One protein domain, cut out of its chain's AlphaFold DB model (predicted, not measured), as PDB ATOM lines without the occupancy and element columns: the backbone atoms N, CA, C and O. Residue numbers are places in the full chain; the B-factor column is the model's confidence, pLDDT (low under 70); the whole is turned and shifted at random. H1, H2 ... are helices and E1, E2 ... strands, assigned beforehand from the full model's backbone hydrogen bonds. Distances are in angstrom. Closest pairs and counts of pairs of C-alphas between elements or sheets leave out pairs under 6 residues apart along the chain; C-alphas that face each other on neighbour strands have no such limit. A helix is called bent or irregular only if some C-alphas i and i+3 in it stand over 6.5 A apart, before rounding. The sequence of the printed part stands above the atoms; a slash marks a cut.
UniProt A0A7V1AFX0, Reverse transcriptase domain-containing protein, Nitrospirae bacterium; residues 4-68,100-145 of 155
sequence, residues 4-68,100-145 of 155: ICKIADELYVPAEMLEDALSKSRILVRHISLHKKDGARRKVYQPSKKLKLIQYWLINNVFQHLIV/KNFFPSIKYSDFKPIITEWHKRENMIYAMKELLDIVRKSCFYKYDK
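Overview. This is residues 4 to 68 and 100 to 145 of the 155 residues of the protein "Reverse transcriptase domain-containing protein" of Nitrospirae bacterium (UniProt A0A7V1AFX0). Picture a body of crossed helices with a long two-stranded hairpin arm, E1 and E2, reaching away from one end. In the body H6 lies between H5, folded back along one side of it, and the crossed pair H2 and H3 on another side, while H1 packs on H2 and H3 and the small H4 lies off by itself. The printed part has 111 residues, with six named helices and two named strands in the order H1 H2 E1 E2 H3 H4 H5 H6; the sheet, in the order E1 - E2, is antiparallel, and the class is mostly helix. It is only just compact, close to loose, with a radius of gyration of the C-alphas of 15.3 A, and its spans of 49 by 31 by 22 A are elongated, the arm making much of the length.

Arrangement. Look first at the hairpin of E1, residues 29 to 35, and E2, residues 41 to 47, antiparallel neighbours at 152 degrees; N 32 and O 44 are 2.9 A apart and N 42 and O 34 are 2.8 A apart, both within hydrogen-bond range. After E2 comes H3, residues 49 to 61, whose residues 50 to 54 alone touch H2, residues 15 to 23; they are about perpendicular at 79 degrees, the closest C-alphas being those of Ala 21 and Leu 51, 5.4 A. H1, residues 4 to 11, touches H2 at a steep tilt of 62 degrees, opposite ways, the closest C-alphas being those of Ala 8 and Ala 15, 5.0 A. H1 and H3 only just touch, with 3 pairs of C-alphas within 8 A, the closest those of Ile 7 and Trp 57, 7.0 A. H6, residues 128 to 139, touches H3 with its residues 135 to 139 alone, the closest C-alphas being those of Leu 51 and Ser 138, 6.4 A. H6 also touches H2 with its residues 134 to 138 alone, the closest C-alphas being those of Leu 22 and Lys 137, 6.0 A. H5, residues 108 to 121, forms a helical hairpin with H6 at a steep tilt of 40 degrees, opposite ways, the closest C-alphas being those of Tyr 108 and Arg 136, 6.6 A. H4, residues 102 to 105, touches no helix. Every O i to N i+4 pair is within hydrogen-bond range in H1, H2 and H6, against 8 of 9 in H3 and 8 of 10 in H5; H4 is too short for such a pair.

Along the chain. Find C-alpha 29 at (111.548, -39.276, 104.771); from there E1 runs 19.3 A to His 35, and E2 comes back over 19.3 A from Arg 41 to Pro 47. H3 then covers 18.5 A. Go back to C-alpha 4 at (115.174, -59.368, 102.328) for the start of H1, which ends at Leu 11, with H2 following from Ala 15 to Ser 23. Past the cut, H4 runs from Phe 102 to Ser 105, and H5 covers 20.2 A; H5 is irregular, but only just, with C-alphas 110 and 113 6.8 A apart. H6 covers 16.0 A and ends at C-alpha 139, (107.774, -47.320, 97.212).

Size, cuts and confidence. The two C-alphas farthest apart are those of Gly 39 and Ile 125, 48.9 A. Residues 69 to 99 are not printed, and C-alphas 68 and 100 are 22.0 A apart across this cut, which lies in the link from H3 to H4. Of the links that are printed whole, H5 to H6 is short and the others are tight. The mean pLDDT of the printed part is 92.2, and no printed residue is under 70.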
ATOM      1  N   ILE A   4     114.289 -60.379 101.738       95.00
ATOM      2  CA  ILE A   4     115.174 -59.368 102.328       95.00
ATOM      3  C   ILE A   4     116.613 -59.875 102.472       95.00
ATOM      4  O   ILE A   4     117.532 -59.123 102.159       95.00
ATOM      5  N   CYS A   5     116.812 -61.148 102.841       94.75
ATOM      6  CA  CYS A   5     118.135 -61.778 102.860       94.75
ATOM      7  C   CYS A   5     118.735 -61.819 101.453       94.75
ATOM      8  O   CYS A   5     119.857 -61.375 101.267       94.75
ATOM      9  N   LYS A   6     117.955 -62.224 100.439       94.94
ATOM     10  CA  LYS A   6     118.413 -62.215  99.038       94.94
ATOM     11  C   LYS A   6     118.875 -60.822  98.591       94.94
ATOM     12  O   LYS A   6     119.928 -60.693  97.978       94.94
ATOM     13  N   ILE A   7     118.098 -59.779  98.902       96.06
ATOM     14  CA  ILE A   7     118.463 -58.390  98.578       96.06
ATOM     15  C   ILE A   7     119.747 -57.987  99.313       96.06
ATOM     16  O   ILE A   7     120.607 -57.331  98.731       96.06
ATOM     17  N   ALA A   8     119.863 -58.345 100.592       96.56
ATOM     18  CA  ALA A   8     121.018 -58.039 101.424       96.56
ATOM     19  C   ALA A   8     122.300 -58.687 100.878       96.56
ATOM     20  O   ALA A   8     123.301 -57.991 100.695       96.56
ATOM     21  N   ASP A   9     122.219 -59.972 100.527       96.31
ATOM     22  CA  ASP A   9     123.315 -60.759  99.965       96.31
ATOM     23  C   ASP A   9     123.793 -60.172  98.629       96.31
ATOM     24  O   ASP A   9     124.980 -59.911  98.451       96.31
ATOM     25  N   GLU A  10     122.873 -59.872  97.705       96.00
ATOM     26  CA  GLU A  10     123.213 -59.315  96.385       96.00
ATOM     27  C   GLU A  10     123.786 -57.892  96.448       96.00
ATOM     28  O   GLU A  10     124.519 -57.466  95.553       96.00
ATOM     29  N   LEU A  11     123.445 -57.136  97.493       95.75
ATOM     30  CA  LEU A  11     123.955 -55.785  97.715       95.75
ATOM     31  C   LEU A  11     125.192 -55.748  98.621       95.75
ATOM     32  O   LEU A  11     125.736 -54.661  98.821       95.75
ATOM     33  N   TYR A  12     125.628 -56.893  99.155       96.19
ATOM     34  CA  TYR A  12     126.722 -57.007 100.124       96.19
ATOM     35  C   TYR A  12     126.524 -56.101 101.351       96.19
ATOM     36  O   TYR A  12     127.429 -55.379 101.777       96.19
ATOM     37  N   VAL A  13     125.312 -56.109 101.915       96.19
ATOM     38  CA  VAL A  13     124.957 -55.336 103.118       96.19
ATOM     39  C   VAL A  13     124.268 -56.220 104.159       96.19
ATOM     40  O   VAL A  13     123.623 -57.194 103.789       96.19
ATOM     41  N   PRO A  14     124.320 -55.884 105.460       96.94
ATOM     42  CA  PRO A  14     123.600 -56.646 106.480       96.94
ATOM     43  C   PRO A  14     122.076 -56.579 106.294       96.94
ATOM     44  O   PRO A  14     121.523 -55.492 106.103       96.94
ATOM     45  N   ALA A  15     121.380 -57.715 106.423       95.75
ATOM     46  CA  ALA A  15     119.917 -57.782 106.300       95.75
ATOM     47  C   ALA A  15     119.198 -56.884 107.323       95.75
ATOM     48  O   ALA A  15     118.286 -56.140 106.955       95.75
ATOM     49  N   GLU A  16     119.693 -56.841 108.564       96.06
ATOM     50  CA  GLU A  16     119.199 -55.957 109.632       96.06
ATOM     51  C   GLU A  16     119.169 -54.482 109.205       96.06
ATOM     52  O   GLU A  16     118.259 -53.730 109.555       96.06
ATOM     53  N   MET A  17     120.140 -54.051 108.388       95.62
ATOM     54  CA  MET A  17     120.186 -52.681 107.875       95.62
ATOM     55  C   MET A  17     118.989 -52.379 106.966       95.62
ATOM     56  O   MET A  17     118.471 -51.254 106.975       95.62
ATOM     57  N   LEU A  18     118.576 -53.350 106.150       95.94
ATOM     58  CA  LEU A  18     117.454 -53.209 105.228       95.94
ATOM     59  C   LEU A  18     116.115 -53.328 105.962       95.94
ATOM     60  O   LEU A  18     115.194 -52.562 105.673       95.94
ATOM     61  N   GLU A  19     116.022 -54.207 106.957       95.38
ATOM     62  CA  GLU A  19     114.852 -54.319 107.835       95.38
ATOM     63  C   GLU A  19     114.614 -53.033 108.640       95.38
ATOM     64  O   GLU A  19     113.499 -52.503 108.664       95.38
ATOM     65  N   ASP A  20     115.676 -52.452 109.208       94.62
ATOM     66  CA  ASP A  20     115.659 -51.128 109.842       94.62
ATOM     67  C   ASP A  20     115.165 -50.045 108.867       94.62
ATOM     68  O   ASP A  20     114.345 -49.191 109.211       94.62
ATOM     69  N   ALA A  21     115.611 -50.099 107.608       94.00
ATOM     70  CA  ALA A  21     115.178 -49.150 106.589       94.00
ATOM     71  C   ALA A  21     113.685 -49.281 106.250       94.00
ATOM     72  O   ALA A  21     113.020 -48.263 106.039       94.00
ATOM     73  N   LEU A  22     113.157 -50.509 106.201       94.44
ATOM     74  CA  LEU A  22     111.744 -50.783 105.936       94.44
ATOM     75  C   LEU A  22     110.853 -50.403 107.121       94.44
ATOM     76  O   LEU A  22     109.804 -49.794 106.912       94.44
ATOM     77  N   SER A  23     111.266 -50.706 108.354       93.38
ATOM     78  CA  SER A  23     110.503 -50.345 109.559       93.38
ATOM     79  C   SER A  23     110.395 -48.826 109.726       93.38
ATOM     80  O   SER A  23     109.327 -48.298 110.040       93.38
ATOM     81  N   LYS A  24     111.469 -48.096 109.407       91.56
ATOM     82  CA  LYS A  24     111.530 -46.629 109.490       91.56
ATOM     83  C   LYS A  24     111.143 -45.922 108.190       91.56
ATOM     84  O   LYS A  24     111.247 -44.693 108.117       91.56
ATOM     85  N   SER A  25     110.661 -46.644 107.173       87.25
ATOM     86  CA  SER A  25     110.461 -46.104 105.819       87.25
ATOM     87  C   SER A  25     109.481 -44.933 105.759       87.25
ATOM     88  O   SER A  25     109.616 -44.053 104.910       87.25
ATOM     89  N   ARG A  26     108.508 -44.886 106.679       85.81
ATOM     90  CA  ARG A  26     107.498 -43.816 106.754       85.81
ATOM     91  C   ARG A  26     107.919 -42.628 107.623       85.81
ATOM     92  O   ARG A  26     107.336 -41.549 107.499       85.81
ATOM     93  N   ILE A  27     108.928 -42.825 108.471       84.81
ATOM     94  CA  ILE A  27     109.414 -41.851 109.453       84.81
ATOM     95  C   ILE A  27     110.608 -41.084 108.875       84.81
ATOM     96  O   ILE A  27     110.611 -39.856 108.860       84.81
ATOM     97  N   LEU A  28     111.595 -41.794 108.321       81.00
ATOM     98  CA  LEU A  28     112.848 -41.220 107.817       81.00
ATOM     99  C   LEU A  28     112.739 -40.745 106.360       81.00
ATOM    100  O   LEU A  28     113.532 -41.128 105.494       81.00
ATOM    101  N   VAL A  29     111.750 -39.892 106.088       82.31
ATOM    102  CA  VAL A  29     111.548 -39.276 104.771       82.31
ATOM    103  C   VAL A  29     111.745 -37.774 104.872       82.31
ATOM    104  O   VAL A  29     110.983 -37.071 105.531       82.31
ATOM    105  N   ARG A  30     112.749 -37.254 104.160       86.00
ATOM    106  CA  ARG A  30     112.973 -35.809 104.083       86.00
ATOM    107  C   ARG A  30     111.952 -35.189 103.133       86.00
ATOM    108  O   ARG A  30     111.815 -35.619 101.986       86.00
ATOM    109  N   HIS A  31     111.262 -34.157 103.603       88.62
ATOM    110  CA  HIS A  31     110.351 -33.360 102.790       88.62
ATOM    111  C   HIS A  31     111.072 -32.136 102.232       88.62
ATOM    112  O   HIS A  31     111.726 -31.404 102.969       88.62
ATOM    113  N   ILE A  32     110.932 -31.911 100.931       89.25
ATOM    114  CA  ILE A  32     111.511 -30.765 100.233       89.25
ATOM    115  C   ILE A  32     110.377 -30.045  99.510       89.25
ATOM    116  O   ILE A  32     109.538 -30.683  98.876       89.25
ATOM    117  N   SER A  33     110.333 -28.722  99.618       88.50
ATOM    118  CA  SER A  33     109.371 -27.887  98.901       88.50
ATOM    119  C   SER A  33     110.077 -27.225  97.724       88.50
ATOM    120  O   SER A  33     111.017 -26.463  97.925       88.50
ATOM    121  N   LEU A  34     109.651 -27.540  96.504       86.75
ATOM    122  CA  LEU A  34     110.180 -26.941  95.281       86.75
ATOM    123  C   LEU A  34     109.174 -25.949  94.708       86.75
ATOM    124  O   LEU A  34     107.972 -26.221  94.702       86.75
ATOM    125  N   HIS A  35     109.656 -24.826  94.190       87.50
ATOM    126  CA  HIS A  35     108.813 -23.886  93.459       87.50
ATOM    127  C   HIS A  35     108.521 -24.433  92.060       87.50
ATOM    128  O   HIS A  35     109.412 -24.911  91.354       87.50
ATOM    129  N   LYS A  36     107.252 -24.404  91.672       82.44
ATOM    130  CA  LYS A  36     106.832 -24.584  90.287       82.44
ATOM    131  C   LYS A  36     107.011 -23.265  89.530       82.44
ATOM    132  O   LYS A  36     107.120 -22.199  90.129       82.44
ATOM    133  N   LYS A  37     106.978 -23.350  88.198       82.56
ATOM    134  CA  LYS A  37     107.033 -22.182  87.303       82.56
ATOM    135  C   LYS A  37     105.854 -21.219  87.492       82.56
ATOM    136  O   LYS A  37     106.008 -20.035  87.246       82.56
ATOM    137  N   ASP A  38     104.708 -21.731  87.935       83.44
ATOM    138  CA  ASP A  38     103.478 -20.975  88.211       83.44
ATOM    139  C   ASP A  38     103.448 -20.355  89.626       83.44
ATOM    140  O   ASP A  38     102.416 -19.860  90.064       83.44
ATOM    141  N   GLY A  39     104.554 -20.421  90.379       83.56
ATOM    142  CA  GLY A  39     104.656 -19.909  91.749       83.56
ATOM    143  C   GLY A  39     104.142 -20.864  92.835       83.56
ATOM    144  O   GLY A  39     104.513 -20.712  94.002       83.56
ATOM    145  N   ALA A  40     103.371 -21.901  92.491       86.88
ATOM    146  CA  ALA A  40     102.893 -22.871  93.472       86.88
ATOM    147  C   ALA A  40     104.022 -23.791  93.970       86.88
ATOM    148  O   ALA A  40     105.063 -23.967  93.335       86.88
ATOM    149  N   ARG A  41     103.831 -24.425  95.132       87.06
ATOM    150  CA  ARG A  41     104.841 -25.312  95.729       87.06
ATOM    151  C   ARG A  41     104.546 -26.780  95.432       87.06
ATOM    152  O   ARG A  41     103.406 -27.233  95.501       87.06
ATOM    153  N   ARG A  42     105.587 -27.550  95.116       86.62
ATOM    154  CA  ARG A  42     105.547 -29.009  94.971       86.62
ATOM    155  C   ARG A  42     106.306 -29.646  96.126       86.62
ATOM    156  O   ARG A  42     107.509 -29.444  96.267       86.62
ATOM    157  N   LYS A  43     105.607 -30.464  96.911       88.69
ATOM    158  CA  LYS A  43     106.222 -31.295  97.947       88.69
ATOM    159  C   LYS A  43     106.858 -32.529  97.309       88.69
ATOM    160  O   LYS A  43     106.174 -33.312  96.654       88.69
ATOM    161  N   VAL A  44     108.159 -32.681  97.510       90.81
ATOM    162  CA  VAL A  44     108.980 -33.805  97.061       90.81
ATOM    163  C   VAL A  44     109.476 -34.574  98.280       90.81
ATOM    164  O   VAL A  44     109.719 -34.000  99.344       90.81
ATOM    165  N   TYR A  45     109.599 -35.884  98.122       90.88
ATOM    166  CA  TYR A  45     109.996 -36.812  99.166       90.88
ATOM    167  C   TYR A  45     111.339 -37.427  98.801       90.88
ATOM    168  O   TYR A  45     111.515 -37.990  97.718       90.88
ATOM    169  N   GLN A  46     112.294 -37.318  99.718       90.38
ATOM    170  CA  GLN A  46     113.586 -37.965  99.596       90.38
ATOM    171  C   GLN A  46     113.667 -39.110 100.613       90.38
ATOM    172  O   GLN A  46     113.764 -38.842 101.815       90.38
ATOM    173  N   PRO A  47     113.628 -40.372 100.148       91.00
ATOM    174  CA  PRO A  47     113.820 -41.521 101.021       91.00
ATOM    175  C   PRO A  47     115.265 -41.583 101.535       91.00
ATOM    176  O   PRO A  47     116.186 -41.019 100.923       91.00
ATOM    177  N   SER A  48     115.457 -42.286 102.652       91.12
ATOM    178  CA  SER A  48     116.779 -42.540 103.229       91.12
ATOM    179  C   SER A  48     117.688 -43.282 102.239       91.12
ATOM    180  O   SER A  48     117.219 -43.992 101.348       91.12
ATOM    181  N   LYS A  49     119.012 -43.133 102.387       90.44
ATOM    182  CA  LYS A  49     119.983 -43.832 101.524       90.44
ATOM    183  C   LYS A  49     119.779 -45.352 101.564       90.44
ATOM    184  O   LYS A  49     119.768 -45.974 100.511       90.44
ATOM    185  N   LYS A  50     119.535 -45.914 102.755       92.56
ATOM    186  CA  LYS A  50     119.251 -47.343 102.946       92.56
ATOM    187  C   LYS A  50     117.993 -47.782 102.185       92.56
ATOM    188  O   LYS A  50     118.029 -48.761 101.457       92.56
ATOM    189  N   LEU A  51     116.904 -47.011 102.269       92.75
ATOM    190  CA  LEU A  51     115.661 -47.338 101.561       92.75
ATOM    191  C   LEU A  51     115.826 -47.253 100.036       92.75
ATOM    192  O   LEU A  51     115.233 -48.044  99.306       92.75
ATOM    193  N   LYS A  52     116.671 -46.333  99.547       92.50
ATOM    194  CA  LYS A  52     117.013 -46.255  98.120       92.50
ATOM    195  C   LYS A  52     117.715 -47.511  97.611       92.50
ATOM    196  O   LYS A  52     117.512 -47.841  96.454       92.50
ATOM    197  N   LEU A  53     118.513 -48.199  98.433       95.00
ATOM    198  CA  LEU A  53     119.155 -49.456  98.026       95.00
ATOM    199  C   LEU A  53     118.105 -50.506  97.648       95.00
ATOM    200  O   LEU A  53     118.158 -51.055  96.553       95.00
ATOM    201  N   ILE A  54     117.087 -50.674  98.495       96.06
ATOM    202  CA  ILE A  54     115.950 -51.568  98.235       96.06
ATOM    203  C   ILE A  54     115.202 -51.129  96.970       96.06
ATOM    204  O   ILE A  54     114.917 -51.947  96.102       96.06
ATOM    205  N   GLN A  55     114.921 -49.829  96.823       95.12
ATOM    206  CA  GLN A  55     114.255 -49.304  95.624       95.12
ATOM    207  C   GLN A  55     115.060 -49.571  94.344       95.12
ATOM    208  O   GLN A  55     114.472 -49.929  93.331       95.12
ATOM    209  N   TYR A  56     116.387 -49.412  94.370       94.88
ATOM    210  CA  TYR A  56     117.238 -49.702  93.214       94.88
ATOM    211  C   TYR A  56     117.274 -51.182  92.880       94.88
ATOM    212  O   TYR A  56     117.170 -51.532  91.707       94.88
ATOM    213  N   TRP A  57     117.363 -52.035  93.897       96.81
ATOM    214  CA  TRP A  57     117.275 -53.470  93.700       96.81
ATOM    215  C   TRP A  57     115.944 -53.855  93.043       96.81
ATOM    216  O   TRP A  57     115.942 -54.575  92.051       96.81
ATOM    217  N   LEU A  58     114.821 -53.303  93.518       96.44
ATOM    218  CA  LEU A  58     113.504 -53.534  92.916       96.44
ATOM    219  C   LEU A  58     113.427 -53.025  91.473       96.44
ATOM    220  O   LEU A  58     112.867 -53.704  90.620       96.44
ATOM    221  N   ILE A  59     113.996 -51.856  91.167       94.56
ATOM    222  CA  ILE A  59     114.038 -51.339  89.790       94.56
ATOM    223  C   ILE A  59     114.752 -52.332  88.867       94.56
ATOM    224  O   ILE A  59     114.213 -52.673  87.816       94.56
ATOM    225  N   ASN A  60     115.915 -52.822  89.293       94.25
ATOM    226  CA  ASN A  60     116.798 -53.650  88.475       94.25
ATOM    227  C   ASN A  60     116.459 -55.145  88.480       94.25
ATOM    228  O   ASN A  60     116.999 -55.860  87.657       94.25
ATOM    229  N   ASN A  61     115.629 -55.649  89.391       93.75
ATOM    230  CA  ASN A  61     115.334 -57.091  89.474       93.75
ATOM    231  C   ASN A  61     113.839 -57.408  89.378       93.75
ATOM    232  O   ASN A  61     113.453 -58.564  89.241       93.75
ATOM    233  N   VAL A  62     112.981 -56.388  89.462       94.19
ATOM    234  CA  VAL A  62     111.523 -56.554  89.447       94.19
ATOM    235  C   VAL A  62     110.908 -55.645  88.390       94.19
ATOM    236  O   VAL A  62     110.342 -56.120  87.411       94.19
ATOM    237  N   PHE A  63     111.031 -54.326  88.548       93.50
ATOM    238  CA  PHE A  63     110.255 -53.377  87.747       93.50
ATOM    239  C   PHE A  63     110.698 -53.298  86.289       93.50
ATOM    240  O   PHE A  63     109.852 -53.071  85.430       93.50
ATOM    241  N   GLN A  64     111.979 -53.527  85.989       91.12
ATOM    242  CA  GLN A  64     112.459 -53.571  84.604       91.12
ATOM    243  C   GLN A  64     111.877 -54.736  83.783       91.12
ATOM    244  O   GLN A  64     111.923 -54.691  82.559       91.12
ATOM    245  N   HIS A  65     111.328 -55.764  84.441       90.94
ATOM    246  CA  HIS A  65     110.729 -56.935  83.791       90.94
ATOM    247  C   HIS A  65     109.204 -56.831  83.660       90.94
ATOM    248  O   HIS A  65     108.562 -57.731  83.114       90.94
ATOM    249  N   LEU A  66     108.603 -55.750  84.168       92.12
ATOM    250  CA  LEU A  66     107.180 -55.494  83.988       92.12
ATOM    251  C   LEU A  66     106.906 -55.091  82.538       92.12
ATOM    252  O   LEU A  66     107.633 -54.290  81.952       92.12
ATOM    253  N   ILE A  67     105.822 -55.622  81.971       89.12
ATOM    254  CA  ILE A  67     105.386 -55.242  80.627       89.12
ATOM    255  C   ILE A  67     104.896 -53.794  80.660       89.12
ATOM    256  O   ILE A  67     104.027 -53.431  81.452       89.12
ATOM    257  N   VAL A  68     105.438 -52.982  79.757       91.19
ATOM    258  CA  VAL A  68     105.020 -51.601  79.532       91.19
ATOM    259  C   VAL A  68     104.382 -51.509  78.151       91.19
ATOM    260  O   VAL A  68     104.895 -52.067  77.183       91.19
ATOM    261  N   LYS A 100      96.296 -34.058  87.020       89.25
ATOM    262  CA  LYS A 100      96.519 -33.348  88.278       89.25
ATOM    263  C   LYS A 100      97.083 -34.320  89.314       89.25
ATOM    264  O   LYS A 100      96.434 -35.290  89.681       89.25
ATOM    265  N   ASN A 101      98.260 -34.000  89.854       88.44
ATOM    266  CA  ASN A 101      98.895 -34.764  90.930       88.44
ATOM    267  C   ASN A 101      99.149 -36.253  90.581       88.44
ATOM    268  O   ASN A 101      98.917 -37.117  91.419       88.44
ATOM    269  N   PHE A 102      99.683 -36.531  89.383       91.94
ATOM    270  CA  PHE A 102      99.930 -37.886  88.851       91.94
ATOM    271  C   PHE A 102     100.518 -38.912  89.844       91.94
ATOM    272  O   PHE A 102      99.967 -39.990  90.020       91.94
ATOM    273  N   PHE A 103     101.630 -38.605  90.526       92.94
ATOM    274  CA  PHE A 103     102.231 -39.566  91.466       92.94
ATOM    275  C   PHE A 103     101.299 -39.881  92.648       92.94
ATOM    276  O   PHE A 103     100.917 -41.034  92.804       92.94
ATOM    277  N   PRO A 104     100.849 -38.903  93.459       92.62
ATOM    278  CA  PRO A 104      99.991 -39.210  94.602       92.62
ATOM    279  C   PRO A 104      98.560 -39.628  94.219       92.62
ATOM    280  O   PRO A 104      97.802 -39.988  95.123       92.62
ATOM    281  N   SER A 105      98.158 -39.571  92.941       94.88
ATOM    282  CA  SER A 105      96.925 -40.225  92.486       94.88
ATOM    283  C   SER A 105      97.072 -41.742  92.354       94.88
ATOM    284  O   SER A 105      96.065 -42.428  92.480       94.88
ATOM    285  N   ILE A 106      98.291 -42.263  92.173       95.81
ATOM    286  CA  ILE A 106      98.564 -43.705  92.110       95.81
ATOM    287  C   ILE A 106      98.615 -44.276  93.530       95.81
ATOM    288  O   ILE A 106      99.427 -43.849  94.363       95.81
ATOM    289  N   LYS A 107      97.761 -45.263  93.803       97.12
ATOM    290  CA  LYS A 107      97.697 -45.987  95.074       97.12
ATOM    291  C   LYS A 107      98.327 -47.369  94.947       97.12
ATOM    292  O   LYS A 107      98.367 -47.971  93.878       97.12
ATOM    293  N   TYR A 108      98.751 -47.924  96.076       97.50
ATOM    294  CA  TYR A 108      99.241 -49.301  96.141       97.50
ATOM    295  C   TYR A 108      98.204 -50.322  95.646       97.50
ATOM    296  O   TYR A 108      98.574 -51.320  95.034       97.50
ATOM    297  N   SER A 109      96.910 -50.058  95.860       97.31
ATOM    298  CA  SER A 109      95.812 -50.879  95.332       97.31
ATOM    299  C   SER A 109      95.817 -50.984  93.810       97.31
ATOM    300  O   SER A 109      95.436 -52.026  93.292       97.31
ATOM    301  N   ASP A 110      96.270 -49.939  93.117       96.25
ATOM    302  CA  ASP A 110      96.302 -49.884  91.653       96.25
ATOM    303  C   ASP A 110      97.507 -50.677  91.121       96.25
ATOM    304  O   ASP A 110      97.448 -51.296  90.064       96.25
ATOM    305  N   PHE A 111      98.604 -50.698  91.887       95.50
ATOM    306  CA  PHE A 111      99.849 -51.374  91.516       95.50
ATOM    307  C   PHE A 111      99.880 -52.863  91.896       95.50
ATOM    308  O   PHE A 111     100.488 -53.677  91.201       95.50
ATOM    309  N   LYS A 112      99.224 -53.243  93.001       96.75
ATOM    310  CA  LYS A 112      99.227 -54.615  93.532       96.75
ATOM    311  C   LYS A 112      98.798 -55.683  92.504       96.75
ATOM    312  O   LYS A 112      99.454 -56.725  92.479       96.75
ATOM    313  N   PRO A 113      97.754 -55.489  91.671       96.31
ATOM    314  CA  PRO A 113      97.364 -56.481  90.668       96.31
ATOM    315  C   PRO A 113      98.467 -56.741  89.638       96.31
ATOM    316  O   PRO A 113      98.777 -57.896  89.374       96.31
ATOM    317  N   ILE A 114      99.129 -55.681  89.157       94.62
ATOM    318  CA  ILE A 114     100.183 -55.747  88.130       94.62
ATOM    319  C   ILE A 114     101.339 -56.634  88.597       94.62
ATOM    320  O   ILE A 114     101.761 -57.559  87.908       94.62
ATOM    321  N   ILE A 115     101.841 -56.381  89.808       94.44
ATOM    322  CA  ILE A 115     102.967 -57.149  90.347       94.44
ATOM    323  C   ILE A 115     102.565 -58.574  90.751       94.44
ATOM    324  O   ILE A 115     103.386 -59.483  90.688       94.44
ATOM    325  N   THR A 116     101.301 -58.781  91.137       94.38
ATOM    326  CA  THR A 116     100.751 -60.111  91.447       94.38
ATOM    327  C   THR A 116     100.691 -60.980  90.194       94.38
ATOM    328  O   THR A 116     101.061 -62.149  90.242       94.38
ATOM    329  N   GLU A 117     100.235 -60.418  89.075       92.75
ATOM    330  CA  GLU A 117     100.172 -61.117  87.792       92.75
ATOM    331  C   GLU A 117     101.572 -61.466  87.276       92.75
ATOM    332  O   GLU A 117     101.838 -62.619  86.940       92.75
ATOM    333  N   TRP A 118     102.494 -60.502  87.313       93.19
ATOM    334  CA  TRP A 118     103.887 -60.728  86.933       93.19
ATOM    335  C   TRP A 118     104.563 -61.816  87.783       93.19
ATOM    336  O   TRP A 118     105.175 -62.728  87.233       93.19
ATOM    337  N   HIS A 119     104.410 -61.777  89.114       93.12
ATOM    338  CA  HIS A 119     105.043 -62.750  90.019       93.12
ATOM    339  C   HIS A 119     104.575 -64.187  89.749       93.12
ATOM    340  O   HIS A 119     105.395 -65.104  89.738       93.12
ATOM    341  N   LYS A 120     103.278 -64.372  89.452       90.75
ATOM    342  CA  LYS A 120     102.711 -65.677  89.077       90.75
ATOM    343  C   LYS A 120     103.295 -66.223  87.776       90.75
ATOM    344  O   LYS A 120     103.470 -67.431  87.663       90.75
ATOM    345  N   ARG A 121     103.573 -65.355  86.800       90.25
ATOM    346  CA  ARG A 121     104.098 -65.761  85.491       90.25
ATOM    347  C   ARG A 121     105.565 -66.180  85.554       90.25
ATOM    348  O   ARG A 121     105.937 -67.166  84.935       90.25
ATOM    349  N   GLU A 122     106.385 -65.438  86.294       86.06
ATOM    350  CA  GLU A 122     107.842 -65.641  86.334       86.06
ATOM    351  C   GLU A 122     108.298 -66.744  87.312       86.06
ATOM    352  O   GLU A 122     109.493 -66.984  87.442       86.06
ATOM    353  N   ASN A 123     107.369 -67.404  88.021       78.12
ATOM    354  CA  ASN A 123     107.638 -68.465  89.005       78.12
ATOM    355  C   ASN A 123     108.799 -68.136  89.972       78.12
ATOM    356  O   ASN A 123     109.778 -68.871  90.109       78.12
ATOM    357  N   MET A 124     108.697 -66.976  90.620       83.94
ATOM    358  CA  MET A 124     109.756 -66.427  91.467       83.94
ATOM    359  C   MET A 124     110.036 -67.282  92.712       83.94
ATOM    360  O   MET A 124     109.125 -67.755  93.386       83.94
ATOM    361  N   ILE A 125     111.316 -67.370  93.083       85.31
ATOM    362  CA  ILE A 125     111.819 -68.187  94.206       85.31
ATOM    363  C   ILE A 125     111.355 -67.655  95.579       85.31
ATOM    364  O   ILE A 125     111.307 -68.392  96.562       85.31
ATOM    365  N   TYR A 126     111.021 -66.367  95.671       88.12
ATOM    366  CA  TYR A 126     110.604 -65.711  96.911       88.12
ATOM    367  C   TYR A 126     109.089 -65.500  96.984       88.12
ATOM    368  O   TYR A 126     108.408 -65.303  95.975       88.12
ATOM    369  N   ALA A 127     108.558 -65.474  98.208       92.44
ATOM    370  CA  ALA A 127     107.126 -65.385  98.449       92.44
ATOM    371  C   ALA A 127     106.527 -64.056  97.954       92.44
ATOM    372  O   ALA A 127     106.997 -62.966  98.287       92.44
ATOM    373  N   MET A 128     105.400 -64.141  97.241       93.56
ATOM    374  CA  MET A 128     104.658 -62.972  96.750       93.56
ATOM    375  C   MET A 128     104.305 -61.990  97.877       93.56
ATOM    376  O   MET A 128     104.400 -60.777  97.705       93.56
ATOM    377  N   LYS A 129     103.919 -62.505  99.054       94.50
ATOM    378  CA  LYS A 129     103.564 -61.684 100.221       94.50
ATOM    379  C   LYS A 129     104.729 -60.802 100.681       94.50
ATOM    380  O   LYS A 129     104.494 -59.647 101.024       94.50
ATOM    381  N   GLU A 130     105.957 -61.323 100.657       95.00
ATOM    382  CA  GLU A 130     107.158 -60.565 101.026       95.00
ATOM    383  C   GLU A 130     107.446 -59.462 100.008       95.00
ATOM    384  O   GLU A 130     107.633 -58.311 100.393       95.00
ATOM    385  N   LEU A 131     107.398 -59.781  98.707       95.88
ATOM    386  CA  LEU A 131     107.581 -58.788  97.643       95.88
ATOM    387  C   LEU A 131     106.583 -57.635  97.776       95.88
ATOM    388  O   LEU A 131     106.960 -56.465  97.736       95.88
ATOM    389  N   LEU A 132     105.307 -57.974  97.955       96.75
ATOM    390  CA  LEU A 132     104.225 -57.012  98.126       96.75
ATOM    391  C   LEU A 132     104.440 -56.107  99.347       96.75
ATOM    392  O   LEU A 132     104.246 -54.894  99.254       96.75
ATOM    393  N   ASP A 133     104.862 -56.674 100.478       96.06
ATOM    394  CA  ASP A 133     105.145 -55.907 101.693       96.06
ATOM    395  C   ASP A 133     106.339 -54.960 101.510       96.06
ATOM    396  O   ASP A 133     106.226 -53.766 101.809       96.06
ATOM    397  N   ILE A 134     107.443 -55.454 100.938       96.56
ATOM    398  CA  ILE A 134     108.634 -54.645 100.654       96.56
ATOM    399  C   ILE A 134     108.269 -53.493  99.719       96.56
ATOM    400  O   ILE A 134     108.518 -52.341 100.067       96.56
ATOM    401  N   VAL A 135     107.598 -53.763  98.594       96.62
ATOM    402  CA  VAL A 135     107.167 -52.732  97.636       96.62
ATOM    403  C   VAL A 135     106.253 -51.700  98.296       96.62
ATOM    404  O   VAL A 135     106.447 -50.493  98.115       96.62
ATOM    405  N   ARG A 136     105.269 -52.136  99.093       96.44
ATOM    406  CA  ARG A 136     104.357 -51.225  99.802       96.44
ATOM    407  C   ARG A 136     105.107 -50.328 100.783       96.44
ATOM    408  O   ARG A 136     104.779 -49.148 100.896       96.44
ATOM    409  N   LYS A 137     106.093 -50.863 101.505       95.00
ATOM    410  CA  LYS A 137     106.872 -50.112 102.500       95.00
ATOM    411  C   LYS A 137     107.942 -49.227 101.871       95.00
ATOM    412  O   LYS A 137     108.209 -48.159 102.420       95.00
ATOM    413  N   SER A 138     108.552 -49.641 100.763       94.81
ATOM    414  CA  SER A 138     109.667 -48.926 100.141       94.81
ATOM    415  C   SER A 138     109.227 -47.898  99.111       94.81
ATOM    416  O   SER A 138     109.867 -46.855  99.002       94.81
ATOM    417  N   CYS A 139     108.171 -48.165  98.341       94.81
ATOM    418  CA  CYS A 139     107.774 -47.320  97.212       94.81
ATOM    419  C   CYS A 139     106.582 -46.415  97.531       94.81
ATOM    420  O   CYS A 139     106.506 -45.310  97.000       94.81
ATOM    421  N   PHE A 140     105.671 -46.843  98.406       94.75
ATOM    422  CA  PHE A 140     104.473 -46.080  98.756       94.75
ATOM    423  C   PHE A 140     104.623 -45.396 100.116       94.75
ATOM    424  O   PHE A 140     105.246 -45.913 101.043       94.75
ATOM    425  N   TYR A 141     104.054 -44.197 100.234       91.69
ATOM    426  CA  TYR A 141     104.122 -43.382 101.443       91.69
ATOM    427  C   TYR A 141     102.741 -43.271 102.109       91.69
ATOM    428  O   TYR A 141     101.874 -44.108 101.874       91.69
ATOM    429  N   LYS A 142     102.528 -42.277 102.984       87.62
ATOM    430  CA  LYS A 142     101.262 -42.019 103.699       87.62
ATOM    431  C   LYS A 142     100.025 -42.295 102.830       87.62
ATOM    432  O   LYS A 142      99.951 -41.837 101.690       87.62
ATOM    433  N   TYR A 143      99.059 -43.012 103.408       91.38
ATOM    434  CA  TYR A 143      97.831 -43.471 102.737       91.38
ATOM    435  C   TYR A 143      98.072 -44.370 101.513       91.38
ATOM    436  O   TYR A 143      97.229 -44.435 100.624       91.38
ATOM    437  N   ASP A 144      99.232 -45.026 101.462       94.81
ATOM    438  CA  ASP A 144      99.678 -45.908 100.382       94.81
ATOM    439  C   ASP A 144      99.633 -45.260  98.999       94.81
ATOM    440  O   ASP A 144      99.292 -45.891  98.000       94.81
ATOM    441  N   LYS A 145      99.994 -43.978  98.951       94.94
ATOM    442  CA  LYS A 145     100.119 -43.201  97.717       94.94
ATOM    443  C   LYS A 145     101.569 -43.140  97.276       94.94
ATOM    444  O   LYS A 145     102.469 -43.028  98.116       94.94
TER     445      LYS A 145